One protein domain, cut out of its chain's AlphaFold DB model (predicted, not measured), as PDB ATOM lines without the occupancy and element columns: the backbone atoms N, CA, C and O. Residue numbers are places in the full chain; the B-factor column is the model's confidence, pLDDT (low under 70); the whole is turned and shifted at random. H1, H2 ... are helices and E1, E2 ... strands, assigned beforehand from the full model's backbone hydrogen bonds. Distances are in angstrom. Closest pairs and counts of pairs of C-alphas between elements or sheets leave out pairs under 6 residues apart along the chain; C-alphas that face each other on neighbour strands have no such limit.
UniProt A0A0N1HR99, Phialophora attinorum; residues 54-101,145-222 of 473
ATOM      1  N   LYS A  54      38.681  24.711  27.224       86.38
ATOM      2  CA  LYS A  54      39.201  26.074  27.419       86.38
ATOM      3  C   LYS A  54      38.548  26.804  28.582       86.38
ATOM      4  O   LYS A  54      39.222  27.594  29.243       86.38
ATOM      5  N   THR A  55      37.294  26.489  28.860       83.81
ATOM      6  CA  THR A  55      36.499  27.112  29.912       83.81
ATOM      7  C   THR A  55      36.000  26.033  30.859       83.81
ATOM      8  O   THR A  55      35.625  24.942  30.434       83.81
ATOM      9  N   LEU A  56      36.061  26.305  32.160       85.75
ATOM     10  CA  LEU A  56      35.574  25.388  33.178       85.75
ATOM     11  C   LEU A  56      34.898  26.171  34.296       85.75
ATOM     12  O   LEU A  56      35.526  26.982  34.978       85.75
ATOM     13  N   HIS A  57      33.629  25.852  34.520       80.62
ATOM     14  CA  HIS A  57      32.854  26.321  35.657       80.62
ATOM     15  C   HIS A  57      32.643  25.149  36.609       80.62
ATOM     16  O   HIS A  57      32.046  24.136  36.243       80.62
ATOM     17  N   VAL A  58      33.165  25.267  37.830       79.75
ATOM     18  CA  VAL A  58      33.036  24.238  38.861       79.75
ATOM     19  C   VAL A  58      32.340  24.819  40.070       79.75
ATOM     20  O   VAL A  58      32.792  25.801  40.650       79.75
ATOM     21  N   ALA A  59      31.279  24.153  40.498       76.81
ATOM     22  CA  ALA A  59      30.633  24.418  41.769       76.81
ATOM     23  C   ALA A  59      30.575  23.130  42.591       76.81
ATOM     24  O   ALA A  59      30.269  22.059  42.057       76.81
ATOM     25  N   VAL A  60      30.883  23.224  43.887       69.62
ATOM     26  CA  VAL A  60      30.770  22.094  44.815       69.62
ATOM     27  C   VAL A  60      29.680  22.391  45.835       69.62
ATOM     28  O   VAL A  60      29.692  23.421  46.505       69.62
ATOM     29  N   PHE A  61      28.742  21.457  45.978       69.12
ATOM     30  CA  PHE A  61      27.587  21.581  46.867       69.12
ATOM     31  C   PHE A  61      27.576  20.462  47.902       69.12
ATOM     32  O   PHE A  61      28.006  19.347  47.617       69.12
ATOM     33  N   SER A  62      27.029  20.743  49.085       63.06
ATOM     34  CA  SER A  62      26.834  19.747  50.147       63.06
ATOM     35  C   SER A  62      25.763  18.706  49.783       63.06
ATOM     36  O   SER A  62      25.894  17.533  50.138       63.06
ATOM     37  N   LYS A  63      24.718  19.111  49.040       65.38
ATOM     38  CA  LYS A  63      23.597  18.252  48.607       65.38
ATOM     39  C   LYS A  63      23.314  18.406  47.111       65.38
ATOM     40  O   LYS A  63      23.461  19.490  46.553       65.38
ATOM     41  N   LYS A  64      22.814  17.333  46.482       61.47
ATOM     42  CA  LYS A  64      22.397  17.313  45.059       61.47
ATOM     43  C   LYS A  64      21.385  18.406  44.722       61.47
ATOM     44  O   LYS A  64      21.531  19.067  43.704       61.47
ATOM     45  N   VAL A  65      20.400  18.616  45.597       62.62
ATOM     46  CA  VAL A  65      19.335  19.613  45.397       62.62
ATOM     47  C   VAL A  65      19.907  21.024  45.261       62.62
ATOM     48  O   VAL A  65      19.479  21.760  44.384       62.62
ATOM     49  N   HIS A  66      20.926  21.380  46.048       64.31
ATOM     50  CA  HIS A  66      21.578  22.689  45.946       64.31
ATOM     51  C   HIS A  66      22.281  22.883  44.600       64.31
ATOM     52  O   HIS A  66      22.217  23.970  44.042       64.31
ATOM     53  N   GLY A  67      22.868  21.823  44.034       62.12
ATOM     54  CA  GLY A  67      23.429  21.881  42.684       62.12
ATOM     55  C   GLY A  67      22.369  22.080  41.600       62.12
ATOM     56  O   GLY A  67      22.583  22.848  40.667       62.12
ATOM     57  N   VAL A  68      21.202  21.445  41.741       62.44
ATOM     58  CA  VAL A  68      20.072  21.652  40.820       62.44
ATOM     59  C   VAL A  68      19.531  23.079  40.932       62.44
ATOM     60  O   VAL A  68      19.365  23.738  39.914       62.44
ATOM     61  N   LEU A  69      19.325  23.593  42.148       61.88
ATOM     62  CA  LEU A  69      18.874  24.973  42.362       61.88
ATOM     63  C   LEU A  69      19.884  26.000  41.839       61.88
ATOM     64  O   LEU A  69      19.488  26.996  41.247       61.88
ATOM     65  N   ALA A  70      21.184  25.747  42.012       61.44
ATOM     66  CA  ALA A  70      22.231  26.596  41.452       61.44
ATOM     67  C   ALA A  70      22.151  26.672  39.932       61.44
ATOM     68  O   ALA A  70      22.253  27.756  39.375       61.44
ATOM     69  N   TYR A  71      21.936  25.528  39.284       60.97
ATOM     70  CA  TYR A  71      21.765  25.462  37.839       60.97
ATOM     71  C   TYR A  71      20.519  26.214  37.367       60.97
ATOM     72  O   TYR A  71      20.598  26.970  36.408       60.97
ATOM     73  N   LEU A  72      19.389  26.053  38.061       55.03
ATOM     74  CA  LEU A  72      18.142  26.731  37.702       55.03
ATOM     75  C   LEU A  72      18.246  28.257  37.870       55.03
ATOM     76  O   LEU A  72      17.910  28.988  36.947       55.03
ATOM     77  N   ASN A  73      18.799  28.741  38.987       56.25
ATOM     78  CA  ASN A  73      18.909  30.182  39.272       56.25
ATOM     79  C   ASN A  73      19.851  30.934  38.321       56.25
ATOM     80  O   ASN A  73      19.796  32.155  38.204       56.25
ATOM     81  N   VAL A  74      20.764  30.218  37.681       53.75
ATOM     82  CA  VAL A  74      21.722  30.790  36.736       53.75
ATOM     83  C   VAL A  74      21.070  31.123  35.411       53.75
ATOM     84  O   VAL A  74      21.428  32.127  34.802       53.75
ATOM     85  N   VAL A  75      20.105  30.307  34.989       49.41
ATOM     86  CA  VAL A  75      19.309  30.580  33.791       49.41
ATOM     87  C   VAL A  75      18.547  31.903  33.961       49.41
ATOM     88  O   VAL A  75      18.463  32.673  33.010       49.41
ATOM     89  N   ASP A  76      18.115  32.229  35.184       41.22
ATOM     90  CA  ASP A  76      17.401  33.475  35.491       41.22
ATOM     91  C   ASP A  76      18.314  34.715  35.577       41.22
ATOM     92  O   ASP A  76      17.920  35.806  35.166       41.22
ATOM     93  N   GLN A  77      19.559  34.588  36.060       39.28
ATOM     94  CA  GLN A  77      20.491  35.731  36.175       39.28
ATOM     95  C   GLN A  77      21.013  36.251  34.828       39.28
ATOM     96  O   GLN A  77      21.542  37.359  34.759       39.28
ATOM     97  N   ILE A  78      20.823  35.492  33.752       41.94
ATOM     98  CA  ILE A  78      21.191  35.894  32.387       41.94
ATOM     99  C   ILE A  78      20.144  36.850  31.785       41.94
ATOM    100  O   ILE A  78      20.425  37.541  30.809       41.94
ATOM    101  N   GLY A  79      18.971  36.978  32.415       30.28
ATOM    102  CA  GLY A  79      17.938  37.945  32.037       30.28
ATOM    103  C   GLY A  79      18.127  39.362  32.594       30.28
ATOM    104  O   GLY A  79      17.391  40.260  32.189       30.28
ATOM    105  N   SER A  80      19.082  39.601  33.503       29.33
ATOM    106  CA  SER A  80      19.255  40.915  34.141       29.33
ATOM    107  C   SER A  80      20.434  41.674  33.535       29.33
ATOM    108  O   SER A  80      21.601  41.362  33.769       29.33
ATOM    109  N   ALA A  81      20.104  42.690  32.741       32.03
ATOM    110  CA  ALA A  81      21.021  43.587  32.052       32.03
ATOM    111  C   ALA A  81      22.100  44.174  32.989       32.03
ATOM    112  O   ALA A  81      21.769  44.869  33.944       32.03
ATOM    113  N   SER A  82      23.380  43.875  32.716       31.64
ATOM    114  CA  SER A  82      24.576  44.712  33.011       31.64
ATOM    115  C   SER A  82      25.918  43.955  32.972       31.64
ATOM    116  O   SER A  82      26.962  44.571  33.172       31.64
ATOM    117  N   SER A  83      25.971  42.656  32.652       31.78
ATOM    118  CA  SER A  83      27.262  41.986  32.412       31.78
ATOM    119  C   SER A  83      27.600  41.951  30.918       31.78
ATOM    120  O   SER A  83      26.865  41.319  30.158       31.78
ATOM    121  N   PRO A  84      28.690  42.590  30.450       32.84
ATOM    122  CA  PRO A  84      29.151  42.373  29.092       32.84
ATOM    123  C   PRO A  84      29.871  41.016  29.036       32.84
ATOM    124  O   PRO A  84      30.797  40.773  29.809       32.84
ATOM    125  N   GLN A  85      29.465  40.172  28.083       31.72
ATOM    126  CA  GLN A  85      30.158  38.953  27.626       31.72
ATOM    127  C   GLN A  85      30.056  37.688  28.493       31.72
ATOM    128  O   GLN A  85      31.049  36.991  28.699       31.72
ATOM    129  N   PHE A  86      28.852  37.311  28.911       37.62
ATOM    130  CA  PHE A  86      28.543  35.884  29.021       37.62
ATOM    131  C   PHE A  86      27.588  35.536  27.883       37.62
ATOM    132  O   PHE A  86      26.389  35.795  27.974       37.62
ATOM    133  N   ASP A  87      28.148  35.024  26.786       32.34
ATOM    134  CA  ASP A  87      27.365  34.323  25.772       32.34
ATOM    135  C   ASP A  87      26.557  33.208  26.463       32.34
ATOM    136  O   ASP A  87      27.048  32.597  27.413       32.34
ATOM    137  N   GLU A  88      25.308  33.034  26.018       30.08
ATOM    138  CA  GLU A  88      24.311  31.992  26.328       30.08
ATOM    139  C   GLU A  88      24.645  30.926  27.408       30.08
ATOM    140  O   GLU A  88      25.687  30.273  27.347       30.08
ATOM    141  N   PRO A  89      23.700  30.567  28.309       36.00
ATOM    142  CA  PRO A  89      23.812  29.382  29.162       36.00
ATOM    143  C   PRO A  89      23.581  28.109  28.337       36.00
ATOM    144  O   PRO A  89      22.610  27.376  28.519       36.00
ATOM    145  N   GLY A  90      24.490  27.828  27.414       34.62
ATOM    146  CA  GLY A  90      24.586  26.573  26.700       34.62
ATOM    147  C   GLY A  90      25.642  25.689  27.352       34.62
ATOM    148  O   GLY A  90      26.826  25.840  27.098       34.62
ATOM    149  N   LEU A  91      25.215  24.723  28.164       41.22
ATOM    150  CA  LEU A  91      25.921  23.452  28.407       41.22
ATOM    151  C   LEU A  91      27.316  23.414  29.094       41.22
ATOM    152  O   LEU A  91      27.695  22.323  29.513       41.22
ATOM    153  N   ASP A  92      28.032  24.515  29.343       40.91
ATOM    154  CA  ASP A  92      29.390  24.488  29.961       40.91
ATOM    155  C   ASP A  92      29.417  24.325  31.499       40.91
ATOM    156  O   ASP A  92      30.439  24.475  32.181       40.91
ATOM    157  N   TRP A  93      28.265  23.996  32.075       41.78
ATOM    158  CA  TRP A  93      28.041  23.937  33.509       41.78
ATOM    159  C   TRP A  93      28.222  22.516  34.014       41.78
ATOM    160  O   TRP A  93      27.383  21.649  33.767       41.78
ATOM    161  N   VAL A  94      29.282  22.267  34.787       42.09
ATOM    162  CA  VAL A  94      29.406  20.991  35.492       42.09
ATOM    163  C   VAL A  94      29.202  21.154  36.984       42.09
ATOM    164  O   VAL A  94      30.102  21.488  37.754       42.09
ATOM    165  N   ASN A  95      28.005  20.750  37.396       42.19
ATOM    166  CA  ASN A  95      27.691  20.435  38.776       42.19
ATOM    167  C   ASN A  95      28.378  19.130  39.184       42.19
ATOM    168  O   ASN A  95      27.825  18.036  39.034       42.19
ATOM    169  N   VAL A  96      29.584  19.222  39.744       43.34
ATOM    170  CA  VAL A  96      30.160  18.088  40.467       43.34
ATOM    171  C   VAL A  96      29.511  18.037  41.844       43.34
ATOM    172  O   VAL A  96      29.985  18.638  42.806       43.34
ATOM    173  N   THR A  97      28.402  17.300  41.959       41.31
ATOM    174  CA  THR A  97      27.840  17.023  43.280       41.31
ATOM    175  C   THR A  97      28.684  15.973  43.994       41.31
ATOM    176  O   THR A  97      28.507  14.768  43.812       41.31
ATOM    177  N   ALA A  98      29.591  16.432  44.847       41.47
ATOM    178  CA  ALA A  98      30.193  15.587  45.862       41.47
ATOM    179  C   ALA A  98      29.250  15.551  47.072       41.47
ATOM    180  O   ALA A  98      29.229  16.481  47.870       41.47
ATOM    181  N   CYS A  99      28.451  14.487  47.202       43.78
ATOM    182  CA  CYS A  99      27.690  14.267  48.429       43.78
ATOM    183  C   CYS A  99      28.679  14.084  49.580       43.78
ATOM    184  O   CYS A  99      29.429  13.105  49.611       43.78
ATOM    185  N   ILE A 100      28.677  15.025  50.514       49.00
ATOM    186  CA  ILE A 100      29.377  14.861  51.780       49.00
ATOM    187  C   ILE A 100      28.477  13.967  52.635       49.00
ATOM    188  O   ILE A 100      27.314  14.325  52.830       49.00
ATOM    189  N   PRO A 101      28.935  12.784  53.088       46.16
ATOM    190  CA  PRO A 101      28.149  11.985  54.014       46.16
ATOM    191  C   PRO A 101      27.840  12.853  55.234       46.16
ATOM    192  O   PRO A 101      28.765  13.301  55.911       46.16
ATOM    193  N   PRO A 145      29.471  22.791  65.247       72.44
ATOM    194  CA  PRO A 145      29.024  23.227  63.921       72.44
ATOM    195  C   PRO A 145      30.147  23.849  63.074       72.44
ATOM    196  O   PRO A 145      30.195  23.660  61.861       72.44
ATOM    197  N   GLN A 146      31.093  24.539  63.721       76.25
ATOM    198  CA  GLN A 146      32.276  25.094  63.067       76.25
ATOM    199  C   GLN A 146      33.215  24.001  62.536       76.25
ATOM    200  O   GLN A 146      33.573  24.033  61.362       76.25
ATOM    201  N   ALA A 147      33.565  23.008  63.359       78.94
ATOM    202  CA  ALA A 147      34.435  21.910  62.935       78.94
ATOM    203  C   ALA A 147      33.795  21.081  61.807       78.94
ATOM    204  O   ALA A 147      34.480  20.640  60.884       78.94
ATOM    205  N   HIS A 148      32.468  20.912  61.836       77.31
ATOM    206  CA  HIS A 148      31.736  20.279  60.741       77.31
ATOM    207  C   HIS A 148      31.876  21.071  59.432       77.31
ATOM    208  O   HIS A 148      32.167  20.487  58.389       77.31
ATOM    209  N   ARG A 149      31.727  22.399  59.484       77.38
ATOM    210  CA  ARG A 149      31.886  23.280  58.320       77.38
ATOM    211  C   ARG A 149      33.298  23.230  57.748       77.38
ATOM    212  O   ARG A 149      33.462  23.064  56.544       77.38
ATOM    213  N   GLU A 150      34.318  23.342  58.592       82.38
ATOM    214  CA  GLU A 150      35.717  23.253  58.162       82.38
ATOM    215  C   GLU A 150      36.001  21.909  57.479       82.38
ATOM    216  O   GLU A 150      36.595  21.877  56.400       82.38
ATOM    217  N   ALA A 151      35.492  20.802  58.034       82.00
ATOM    218  CA  ALA A 151      35.590  19.486  57.406       82.00
ATOM    219  C   ALA A 151      34.906  19.447  56.027       82.00
ATOM    220  O   ALA A 151      35.482  18.917  55.071       82.00
ATOM    221  N   GLN A 152      33.721  20.056  55.891       78.62
ATOM    222  CA  GLN A 152      33.055  20.179  54.593       78.62
ATOM    223  C   GLN A 152      33.897  20.986  53.596       78.62
ATOM    224  O   GLN A 152      34.108  20.531  52.470       78.62
ATOM    225  N   ILE A 153      34.431  22.141  54.003       83.44
ATOM    226  CA  ILE A 153      35.286  22.992  53.163       83.44
ATOM    227  C   ILE A 153      36.536  22.229  52.709       83.44
ATOM    228  O   ILE A 153      36.899  22.258  51.530       83.44
ATOM    229  N   HIS A 154      37.199  21.514  53.620       86.94
ATOM    230  CA  HIS A 154      38.362  20.696  53.283       86.94
ATOM    231  C   HIS A 154      38.017  19.608  52.269       86.94
ATOM    232  O   HIS A 154      38.765  19.409  51.309       86.94
ATOM    233  N   GLN A 155      36.866  18.953  52.424       83.19
ATOM    234  CA  GLN A 155      36.402  17.959  51.468       83.19
ATOM    235  C   GLN A 155      36.107  18.573  50.093       83.19
ATOM    236  O   GLN A 155      36.524  18.003  49.082       83.19
ATOM    237  N   GLN A 156      35.450  19.737  50.028       83.25
ATOM    238  CA  GLN A 156      35.216  20.438  48.761       83.25
ATOM    239  C   GLN A 156      36.529  20.795  48.070       83.25
ATOM    240  O   GLN A 156      36.721  20.497  46.889       83.25
ATOM    241  N   ASN A 157      37.472  21.352  48.825       89.62
ATOM    242  CA  ASN A 157      38.767  21.735  48.291       89.62
ATOM    243  C   ASN A 157      39.586  20.524  47.824       89.62
ATOM    244  O   ASN A 157      40.275  20.613  46.807       89.62
ATOM    245  N   ALA A 158      39.484  19.373  48.496       88.06
ATOM    246  CA  ALA A 158      40.118  18.131  48.053       88.06
ATOM    247  C   ALA A 158      39.528  17.619  46.726       88.06
ATOM    248  O   ALA A 158      40.274  17.197  45.839       88.06
ATOM    249  N   GLN A 159      38.204  17.698  46.550       83.50
ATOM    250  CA  GLN A 159      37.556  17.336  45.284       83.50
ATOM    251  C   GLN A 159      37.960  18.285  44.152       83.50
ATOM    252  O   GLN A 159      38.349  17.816  43.082       83.50
ATOM    253  N   LEU A 160      37.954  19.599  44.401       87.94
ATOM    254  CA  LEU A 160      38.443  20.597  43.445       87.94
ATOM    255  C   LEU A 160      39.896  20.332  43.056       87.94
ATOM    256  O   LEU A 160      40.214  20.294  41.872       87.94
ATOM    257  N   THR A 161      40.758  20.050  44.034       90.44
ATOM    258  CA  THR A 161      42.165  19.706  43.785       90.44
ATOM    259  C   THR A 161      42.264  18.505  42.847       90.44
ATOM    260  O   THR A 161      43.020  18.541  41.878       90.44
ATOM    261  N   ARG A 162      41.470  17.453  43.079       86.06
ATOM    262  CA  ARG A 162      41.464  16.245  42.242       86.06
ATOM    263  C   ARG A 162      41.005  16.521  40.809       86.06
ATOM    264  O   ARG A 162      41.570  15.936  39.886       86.06
ATOM    265  N   ILE A 163      39.991  17.369  40.626       84.44
ATOM    266  CA  ILE A 163      39.499  17.768  39.300       84.44
ATOM    267  C   ILE A 163      40.589  18.557  38.572       84.44
ATOM    268  O   ILE A 163      41.017  18.157  37.492       84.44
ATOM    269  N   LEU A 164      41.079  19.625  39.206       88.62
ATOM    270  CA  LEU A 164      42.031  20.571  38.625       88.62
ATOM    271  C   LEU A 164      43.427  19.971  38.410       88.62
ATOM    272  O   LEU A 164      44.154  20.425  37.534       88.62
ATOM    273  N   SER A 165      43.769  18.894  39.125       88.44
ATOM    274  CA  SER A 165      45.012  18.138  38.903       88.44
ATOM    275  C   SER A 165      45.023  17.297  37.626       88.44
ATOM    276  O   SER A 165      46.025  16.644  37.328       88.44
ATOM    277  N   SER A 166      43.932  17.262  36.858       86.31
ATOM    278  CA  SER A 166      43.916  16.530  35.597       86.31
ATOM    279  C   SER A 166      44.738  17.239  34.518       86.31
ATOM    280  O   SER A 166      44.477  18.386  34.170       86.31
ATOM    281  N   SER A 167      45.674  16.518  33.895       86.62
ATOM    282  CA  SER A 167      46.535  17.055  32.831       86.62
ATOM    283  C   SER A 167      45.778  17.560  31.596       86.62
ATOM    284  O   SER A 167      46.291  18.416  30.873       86.62
ATOM    285  N   CYS A 168      44.550  17.087  31.356       85.00
ATOM    286  CA  CYS A 168      43.721  17.582  30.255       85.00
ATOM    287  C   CYS A 168      43.262  19.039  30.453       85.00
ATOM    288  O   CYS A 168      42.963  19.705  29.471       85.00
ATOM    289  N   LEU A 169      43.292  19.555  31.688       87.19
ATOM    290  CA  LEU A 169      42.950  20.943  32.017       87.19
ATOM    291  C   LEU A 169      44.145  21.899  31.893       87.19
ATOM    292  O   LEU A 169      44.011  23.091  32.136       87.19
ATOM    293  N   SER A 170      45.323  21.416  31.488       86.81
ATOM    294  CA  SER A 170      46.521  22.264  31.359       86.81
ATOM    295  C   SER A 170      46.367  23.420  30.359       86.81
ATOM    296  O   SER A 170      47.085  24.407  30.463       86.81
ATOM    297  N   ASN A 171      45.430  23.305  29.413       88.06
ATOM    298  CA  ASN A 171      45.127  24.302  28.382       88.06
ATOM    299  C   ASN A 171      43.955  25.233  28.732       88.06
ATOM    300  O   ASN A 171      43.476  25.954  27.851       88.06
ATOM    301  N   LEU A 172      43.487  25.181  29.979       89.69
ATOM    302  CA  LEU A 172      42.373  25.981  30.455       89.69
ATOM    303  C   LEU A 172      42.735  27.470  30.435       89.69
ATOM    304  O   LEU A 172      43.785  27.865  30.938       89.69
ATOM    305  N   ILE A 173      41.850  28.273  29.854       90.50
ATOM    306  CA  ILE A 173      41.970  29.728  29.715       90.50
ATOM    307  C   ILE A 173      41.114  30.420  30.776       90.50
ATOM    308  O   ILE A 173      41.575  31.375  31.403       90.50
ATOM    309  N   THR A 174      39.906  29.905  31.015       89.38
ATOM    310  CA  THR A 174      38.934  30.476  31.952       89.38
ATOM    311  C   THR A 174      38.543  29.452  33.008       89.38
ATOM    312  O   THR A 174      38.115  28.344  32.685       89.38
ATOM    313  N   LEU A 175      38.666  29.833  34.280       91.88
ATOM    314  CA  LEU A 175      38.285  29.012  35.424       91.88
ATOM    315  C   LEU A 175      37.386  29.797  36.370       91.88
ATOM    316  O   LEU A 175      37.794  30.812  36.929       91.88
ATOM    317  N   THR A 176      36.204  29.252  36.614       89.56
ATOM    318  CA  THR A 176      35.239  29.763  37.582       89.56
ATOM    319  C   THR A 176      35.040  28.714  38.667       89.56
ATOM    320  O   THR A 176      34.681  27.576  38.368       89.56
ATOM    321  N   ILE A 177      35.283  29.076  39.925       89.19
ATOM    322  CA  ILE A 177      35.102  28.196  41.082       89.19
ATOM    323  C   ILE A 177      34.087  28.807  42.036       89.19
ATOM    324  O   ILE A 177      34.270  29.921  42.527       89.19
ATOM    325  N   HIS A 178      33.072  28.014  42.363       84.75
ATOM    326  CA  HIS A 178      32.118  28.276  43.427       84.75
ATOM    327  C   HIS A 178      32.314  27.249  44.548       84.75
ATOM    328  O   HIS A 178      32.105  26.047  44.362       84.75
ATOM    329  N   THR A 179      32.761  27.714  45.711       83.88
ATOM    330  CA  THR A 179      33.069  26.873  46.882       83.88
ATOM    331  C   THR A 179      32.849  27.672  48.164       83.88
ATOM    332  O   THR A 179      32.719  28.885  48.096       83.88
ATOM    333  N   TYR A 180      32.806  27.035  49.334       81.62
ATOM    334  CA  TYR A 180      32.605  27.746  50.608       81.62
ATOM    335  C   TYR A 180      33.774  28.675  50.974       81.62
ATOM    336  O   TYR A 180      33.556  29.800  51.405       81.62
ATOM    337  N   ALA A 181      35.012  28.192  50.844       86.88
ATOM    338  CA  ALA A 181      36.227  28.938  51.166       86.88
ATOM    339  C   ALA A 181      37.471  28.220  50.625       86.88
ATOM    340  O   ALA A 181      37.452  27.014  50.353       86.88
ATOM    341  N   LEU A 182      38.591  28.938  50.536       90.94
ATOM    342  CA  LEU A 182      39.894  28.370  50.197       90.94
ATOM    343  C   LEU A 182      40.712  28.095  51.468       90.94
ATOM    344  O   LEU A 182      41.415  28.968  51.962       90.94
ATOM    345  N   LEU A 183      40.646  26.858  51.967       90.31
ATOM    346  CA  LEU A 183      41.411  26.410  53.142       90.31
ATOM    347  C   LEU A 183      42.514  25.401  52.809       90.31
ATOM    348  O   LEU A 183      43.373  25.138  53.642       90.31
ATOM    349  N   SER A 184      42.489  24.790  51.620       91.00
ATOM    350  CA  SER A 184      43.453  23.746  51.252       91.00
ATOM    351  C   SER A 184      44.698  24.337  50.587       91.00
ATOM    352  O   SER A 184      44.591  24.887  49.485       91.00
ATOM    353  N   PRO A 185      45.898  24.137  51.167       90.56
ATOM    354  CA  PRO A 185      47.147  24.486  50.504       90.56
ATOM    355  C   PRO A 185      47.344  23.715  49.191       90.56
ATOM    356  O   PRO A 185      47.889  24.256  48.235       90.56
ATOM    357  N   SER A 186      46.865  22.470  49.105       90.25
ATOM    358  CA  SER A 186      46.950  21.663  47.882       90.25
ATOM    359  C   SER A 186      46.143  22.272  46.739       90.25
ATOM    360  O   SER A 186      46.652  22.356  45.625       90.25
ATOM    361  N   LEU A 187      44.930  22.765  47.017       91.75
ATOM    362  CA  LEU A 187      44.120  23.454  46.011       91.75
ATOM    363  C   LEU A 187      44.814  24.732  45.530       91.75
ATOM    364  O   LEU A 187      44.929  24.958  44.327       91.75
ATOM    365  N   ALA A 188      45.326  25.538  46.462       90.88
ATOM    366  CA  ALA A 188      46.067  26.752  46.136       90.88
ATOM    367  C   ALA A 188      47.337  26.461  45.314       90.88
ATOM    368  O   ALA A 188      47.635  27.181  44.362       90.88
ATOM    369  N   ALA A 189      48.058  25.380  45.626       88.06
ATOM    370  CA  ALA A 189      49.214  24.926  44.854       88.06
ATOM    371  C   ALA A 189      48.830  24.462  43.439       88.06
ATOM    372  O   ALA A 189      49.527  24.767  42.472       88.06
ATOM    373  N   THR A 190      47.718  23.740  43.295       88.75
ATOM    374  CA  THR A 190      47.192  23.327  41.988       88.75
ATOM    375  C   THR A 190      46.819  24.539  41.139       88.75
ATOM    376  O   THR A 190      47.290  24.649  40.006       88.75
ATOM    377  N   LEU A 191      46.069  25.494  41.701       89.25
ATOM    378  CA  LEU A 191      45.715  26.748  41.029       89.25
ATOM    379  C   LEU A 191      46.952  27.546  40.607       89.25
ATOM    380  O   LEU A 191      46.950  28.165  39.546       89.25
ATOM    381  N   SER A 192      48.022  27.514  41.406       84.19
ATOM    382  CA  SER A 192      49.226  28.283  41.113       84.19
ATOM    383  C   SER A 192      50.186  27.620  40.117       84.19
ATOM    384  O   SER A 192      50.967  28.330  39.477       84.19
ATOM    385  N   THR A 193      50.158  26.289  39.966       81.38
ATOM    386  CA  THR A 193      51.199  25.548  39.218       81.38
ATOM    387  C   THR A 193      50.710  24.713  38.038       81.38
ATOM    388  O   THR A 193      51.509  24.437  37.143       81.38
ATOM    389  N   GLN A 194      49.443  24.288  38.008       83.56
ATOM    390  CA  GLN A 194      48.963  23.296  37.031       83.56
ATOM    391  C   GLN A 194      48.179  23.896  35.857       83.56
ATOM    392  O   GLN A 194      47.884  23.183  34.899       83.56
ATOM    393  N   LEU A 195      47.893  25.200  35.897       87.75
ATOM    394  CA  LEU A 195      47.100  25.912  34.893       87.75
ATOM    395  C   LEU A 195      47.932  27.041  34.248       87.75
ATOM    396  O   LEU A 195      47.695  28.216  34.522       87.75
ATOM    397  N   PRO A 196      48.951  26.711  33.429       85.19
ATOM    398  CA  PRO A 196      49.903  27.695  32.901       85.19
ATOM    399  C   PRO A 196      49.284  28.691  31.911       85.19
ATOM    400  O   PRO A 196      49.789  29.799  31.766       85.19
ATOM    401  N   HIS A 197      48.201  28.305  31.233       88.50
ATOM    402  CA  HIS A 197      47.529  29.123  30.218       88.50
ATOM    403  C   HIS A 197      46.315  29.889  30.759       88.50
ATOM    404  O   HIS A 197      45.558  30.462  29.974       88.50
ATOM    405  N   LEU A 198      46.114  29.886  32.080       91.44
ATOM    406  CA  LEU A 198      44.954  30.511  32.695       91.44
ATOM    407  C   LEU A 198      45.042  32.036  32.585       91.44
ATOM    408  O   LEU A 198      45.958  32.649  33.131       91.44
ATOM    409  N   ARG A 199      44.050  32.631  31.920       92.31
ATOM    410  CA  ARG A 199      43.929  34.079  31.718       92.31
ATOM    411  C   ARG A 199      42.823  34.699  32.554       92.31
ATOM    412  O   ARG A 199      42.960  35.843  32.973       92.31
ATOM    413  N   HIS A 200      41.757  33.956  32.827       93.75
ATOM    414  CA  HIS A 200      40.612  34.450  33.582       93.75
ATOM    415  C   HIS A 200      40.343  33.526  34.767       93.75
ATOM    416  O   HIS A 200      40.062  32.340  34.590       93.75
ATOM    417  N   LEU A 201      40.439  34.069  35.979       95.00
ATOM    418  CA  LEU A 201      40.170  33.345  37.215       95.00
ATOM    419  C   LEU A 201      39.063  34.045  37.995       95.00
ATOM    420  O   LEU A 201      39.210  35.192  38.414       95.00
ATOM    421  N   TYR A 202      37.975  33.321  38.229       93.81
ATOM    422  CA  TYR A 202      36.844  33.757  39.031       93.81
ATOM    423  C   TYR A 202      36.701  32.844  40.251       93.81
ATOM    424  O   TYR A 202      36.380  31.662  40.127       93.81
ATOM    425  N   LEU A 203      36.951  33.384  41.441       93.44
ATOM    426  CA  LEU A 203      36.773  32.693  42.715       93.44
ATOM    427  C   LEU A 203      35.599  33.323  43.457       93.44
ATOM    428  O   LEU A 203      35.670  34.479  43.874       93.44
ATOM    429  N   ASN A 204      34.524  32.563  43.629       89.75
ATOM    430  CA  ASN A 204      33.318  33.033  44.292       89.75
ATOM    431  C   ASN A 204      32.977  32.164  45.495       89.75
ATOM    432  O   ASN A 204      32.560  31.012  45.354       89.75
ATOM    433  N   PHE A 205      33.114  32.771  46.668       88.19
ATOM    434  CA  PHE A 205      32.812  32.151  47.945       88.19
ATOM    435  C   PHE A 205      31.494  32.635  48.554       88.19
ATOM    436  O   PHE A 205      31.318  32.512  49.755       88.19
ATOM    437  N   CYS A 206      30.572  33.211  47.778       80.38
ATOM    438  CA  CYS A 206      29.259  33.673  48.255       80.38
ATOM    439  C   CYS A 206      28.090  33.228  47.364       80.38
ATOM    440  O   CYS A 206      27.077  33.917  47.268       80.38
ATOM    441  N   HIS A 207      28.213  32.092  46.671       69.75
ATOM    442  CA  HIS A 207      27.196  31.689  45.700       69.75
ATOM    443  C   HIS A 207      25.828  31.437  46.377       69.75
ATOM    444  O   HIS A 207      25.748  30.556  47.234       69.75
ATOM    445  N   PRO A 208      24.735  32.106  45.948       61.22
ATOM    446  CA  PRO A 208      23.435  32.059  46.630       61.22
ATOM    447  C   PRO A 208      22.885  30.646  46.810       61.22
ATOM    448  O   PRO A 208      22.373  30.297  47.861       61.22
ATOM    449  N   ALA A 209      23.046  29.784  45.805       61.78
ATOM    450  CA  ALA A 209      22.559  28.407  45.884       61.78
ATOM    451  C   ALA A 209      23.410  27.472  46.765       61.78
ATOM    452  O   ALA A 209      23.003  26.338  47.025       61.78
ATOM    453  N   ILE A 210      24.576  27.920  47.242       63.00
ATOM    454  CA  ILE A 210      25.361  27.217  48.260       63.00
ATOM    455  C   ILE A 210      24.770  27.601  49.628       63.00
ATOM    456  O   ILE A 210      25.350  28.347  50.408       63.00
ATOM    457  N   HIS A 211      23.560  27.119  49.918       60.28
ATOM    458  CA  HIS A 211      22.959  27.272  51.241       60.28
ATOM    459  C   HIS A 211      23.448  26.148  52.156       60.28
ATOM    460  O   HIS A 211      23.040  24.994  52.017       60.28
ATOM    461  N   ASP A 212      24.297  26.485  53.121       64.56
ATOM    462  CA  ASP A 212      24.482  25.655  54.307       64.56
ATOM    463  C   ASP A 212      23.424  26.069  55.334       64.56
ATOM    464  O   ASP A 212      23.423  27.198  55.818       64.56
ATOM    465  N   SER A 213      22.504  25.162  55.666       63.12
ATOM    466  CA  SER A 213      21.463  25.412  56.671       63.12
ATOM    467  C   SER A 213      22.026  25.681  58.071       63.12
ATOM    468  O   SER A 213      21.288  26.119  58.948       63.12
ATOM    469  N   SER A 214      23.308  25.384  58.307       64.25
ATOM    470  CA  SER A 214      23.999  25.697  59.560       64.25
ATOM    471  C   SER A 214      24.539  27.132  59.624       64.25
ATOM    472  O   SER A 214      25.051  27.548  60.666       64.25
ATOM    473  N   LEU A 215      24.429  27.893  58.531       67.94
ATOM    474  CA  LEU A 215      24.875  29.277  58.433       67.94
ATOM    475  C   LEU A 215      23.693  30.249  58.515       67.94
ATOM    476  O   LEU A 215      22.657  30.009  57.894       67.94
ATOM    477  N   PRO A 216      23.837  31.377  59.237       70.94
ATOM    478  CA  PRO A 216      22.860  32.454  59.169       70.94
ATOM    479  C   PRO A 216      22.711  32.975  57.736       70.94
ATOM    480  O   PRO A 216      23.688  33.028  56.990       70.94
ATOM    481  N   SER A 217      21.516  33.433  57.367       69.25
ATOM    482  CA  SER A 217      21.233  33.974  56.027       69.25
ATOM    483  C   SER A 217      22.175  35.114  55.623       69.25
ATOM    484  O   SER A 217      22.617  35.171  54.480       69.25
ATOM    485  N   PHE A 218      22.551  35.972  56.575       75.44
ATOM    486  CA  PHE A 218      23.457  37.105  56.362       75.44
ATOM    487  C   PHE A 218      24.933  36.712  56.183       75.44
ATOM    488  O   PHE A 218      25.756  37.559  55.844       75.44
ATOM    489  N   TYR A 219      25.306  35.450  56.418       77.44
ATOM    490  CA  TYR A 219      26.702  35.003  56.354       77.44
ATOM    491  C   TYR A 219      27.356  35.276  54.992       77.44
ATOM    492  O   TYR A 219      28.545  35.593  54.912       77.44
ATOM    493  N   TRP A 220      26.567  35.162  53.924       78.06
ATOM    494  CA  TRP A 220      27.011  35.354  52.545       78.06
ATOM    495  C   TRP A 220      27.026  36.813  52.101       78.06
ATOM    496  O   TRP A 220      27.726  37.143  51.149       78.06
ATOM    497  N   SER A 221      26.278  37.662  52.801       81.75
ATOM    498  CA  SER A 221      26.158  39.094  52.523       81.75
ATOM    499  C   SER A 221      27.238  39.921  53.215       81.75
ATOM    500  O   SER A 221      27.444  41.073  52.857       81.75
ATOM    501  N   ASN A 222      27.938  39.341  54.192       85.19
ATOM    502  CA  ASN A 222      28.944  40.041  54.977       85.19
ATOM    503  C   ASN A 222      30.364  39.674  54.539       85.19
ATOM    504  O   ASN A 222      30.657  38.528  54.180       85.19
TER     505      ASN A 222
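This is residues 54 to 101 and 145 to 222 of the 473 residues of a protein of Phialophora attinorum (UniProt A0A0N1HR99). A twisted sheet of four parallel strands is the slab in the middle, with the long helix H2 on one face and H1 on the other, and H4 packs side by side with part of H2. Residues 79 to 85, in the loop after H1, stick out, and a long link after E4 leads to the small helix H5 near the end of the printed part. The printed part has 126 residues, with five named helices and four named strands in the order E1 H1 E2 H2 H3 E3 H4 E4 H5; the sheet runs E2 E1 E3 E4. The class is mixed, helices and strands, and the whole is compact, with a radius of gyration of the C-alphas of 14.8 A and spans of 39 by 37 by 25 A.

E1 is residues 55 to 60, 16.7 A long, from C-alpha 55 at (36.499, 27.112, 29.912). H1 is residues 64 to 77, 20.5 A, and E2 residues 93 to 96, 9.3 A. H2, residues 145 to 164, is 28.6 A long and begins at C-alpha 145 at (29.024, 23.227, 63.921). H3 is residues 167 to 171, 8.6 A, E3 residues 174 to 178, 13.5 A, H4 residues 185 to 193, 12.0 A, and E4 residues 200 to 204, 13.0 A. H5, residues 217 to 220, 6.9 A, ends at C-alpha 220 at (27.011, 35.354, 52.545).

E1 and E3 are parallel at 10 degrees, with N 58 and O 176 2.8 A apart, within hydrogen-bond range; E3 and E4 are parallel at 4 degrees, with N 177 and O 202 at 2.8 A. E2 and E1 are parallel at 37 degrees, with no backbone N and O within hydrogen-bond range; C-alphas 93 and 57 face each other at 5.8 A. H2 is on the sheet over E1, at a height over the sheet of 9.0 A; their closest C-alphas are those of Gln 156 and Val 60, 6.2 A. H1 is on the opposite face, over E2 and only just over E1, where 3 of its C-alphas fall; its closest C-alphas with E2 are those of Gly 67 and Asn 95, 6.0 A. E1, H1, E2 and E3, H4, E4 are strand-helix-strand units, two parallel neighbour strands with a helix between, each with a right-handed crossover. H4 touches H2 residues 157 to 164 alone, at a shallow tilt of 29 degrees, the same way; the closest C-alphas, of Thr 161 and Leu 187, are 4.8 A apart. H3 meets H2 only through their link, and H5 touches no helix. Every O i to N i+4 pair is within hydrogen-bond range in H2 and H4, but 8 of 10 in H1 and 0 of 1 in H3, which has 1 of 2 O i to N i+3 pairs.

Residues 102 to 144 are not printed, and C-alphas 101 and 145 are 15.0 A apart across the cut. The links H1 to E2 and E4 to H5 are long. The mean pLDDT of the printed part is 71.0, and residues 60 to 101, 207 to 215 and 217 are under 70.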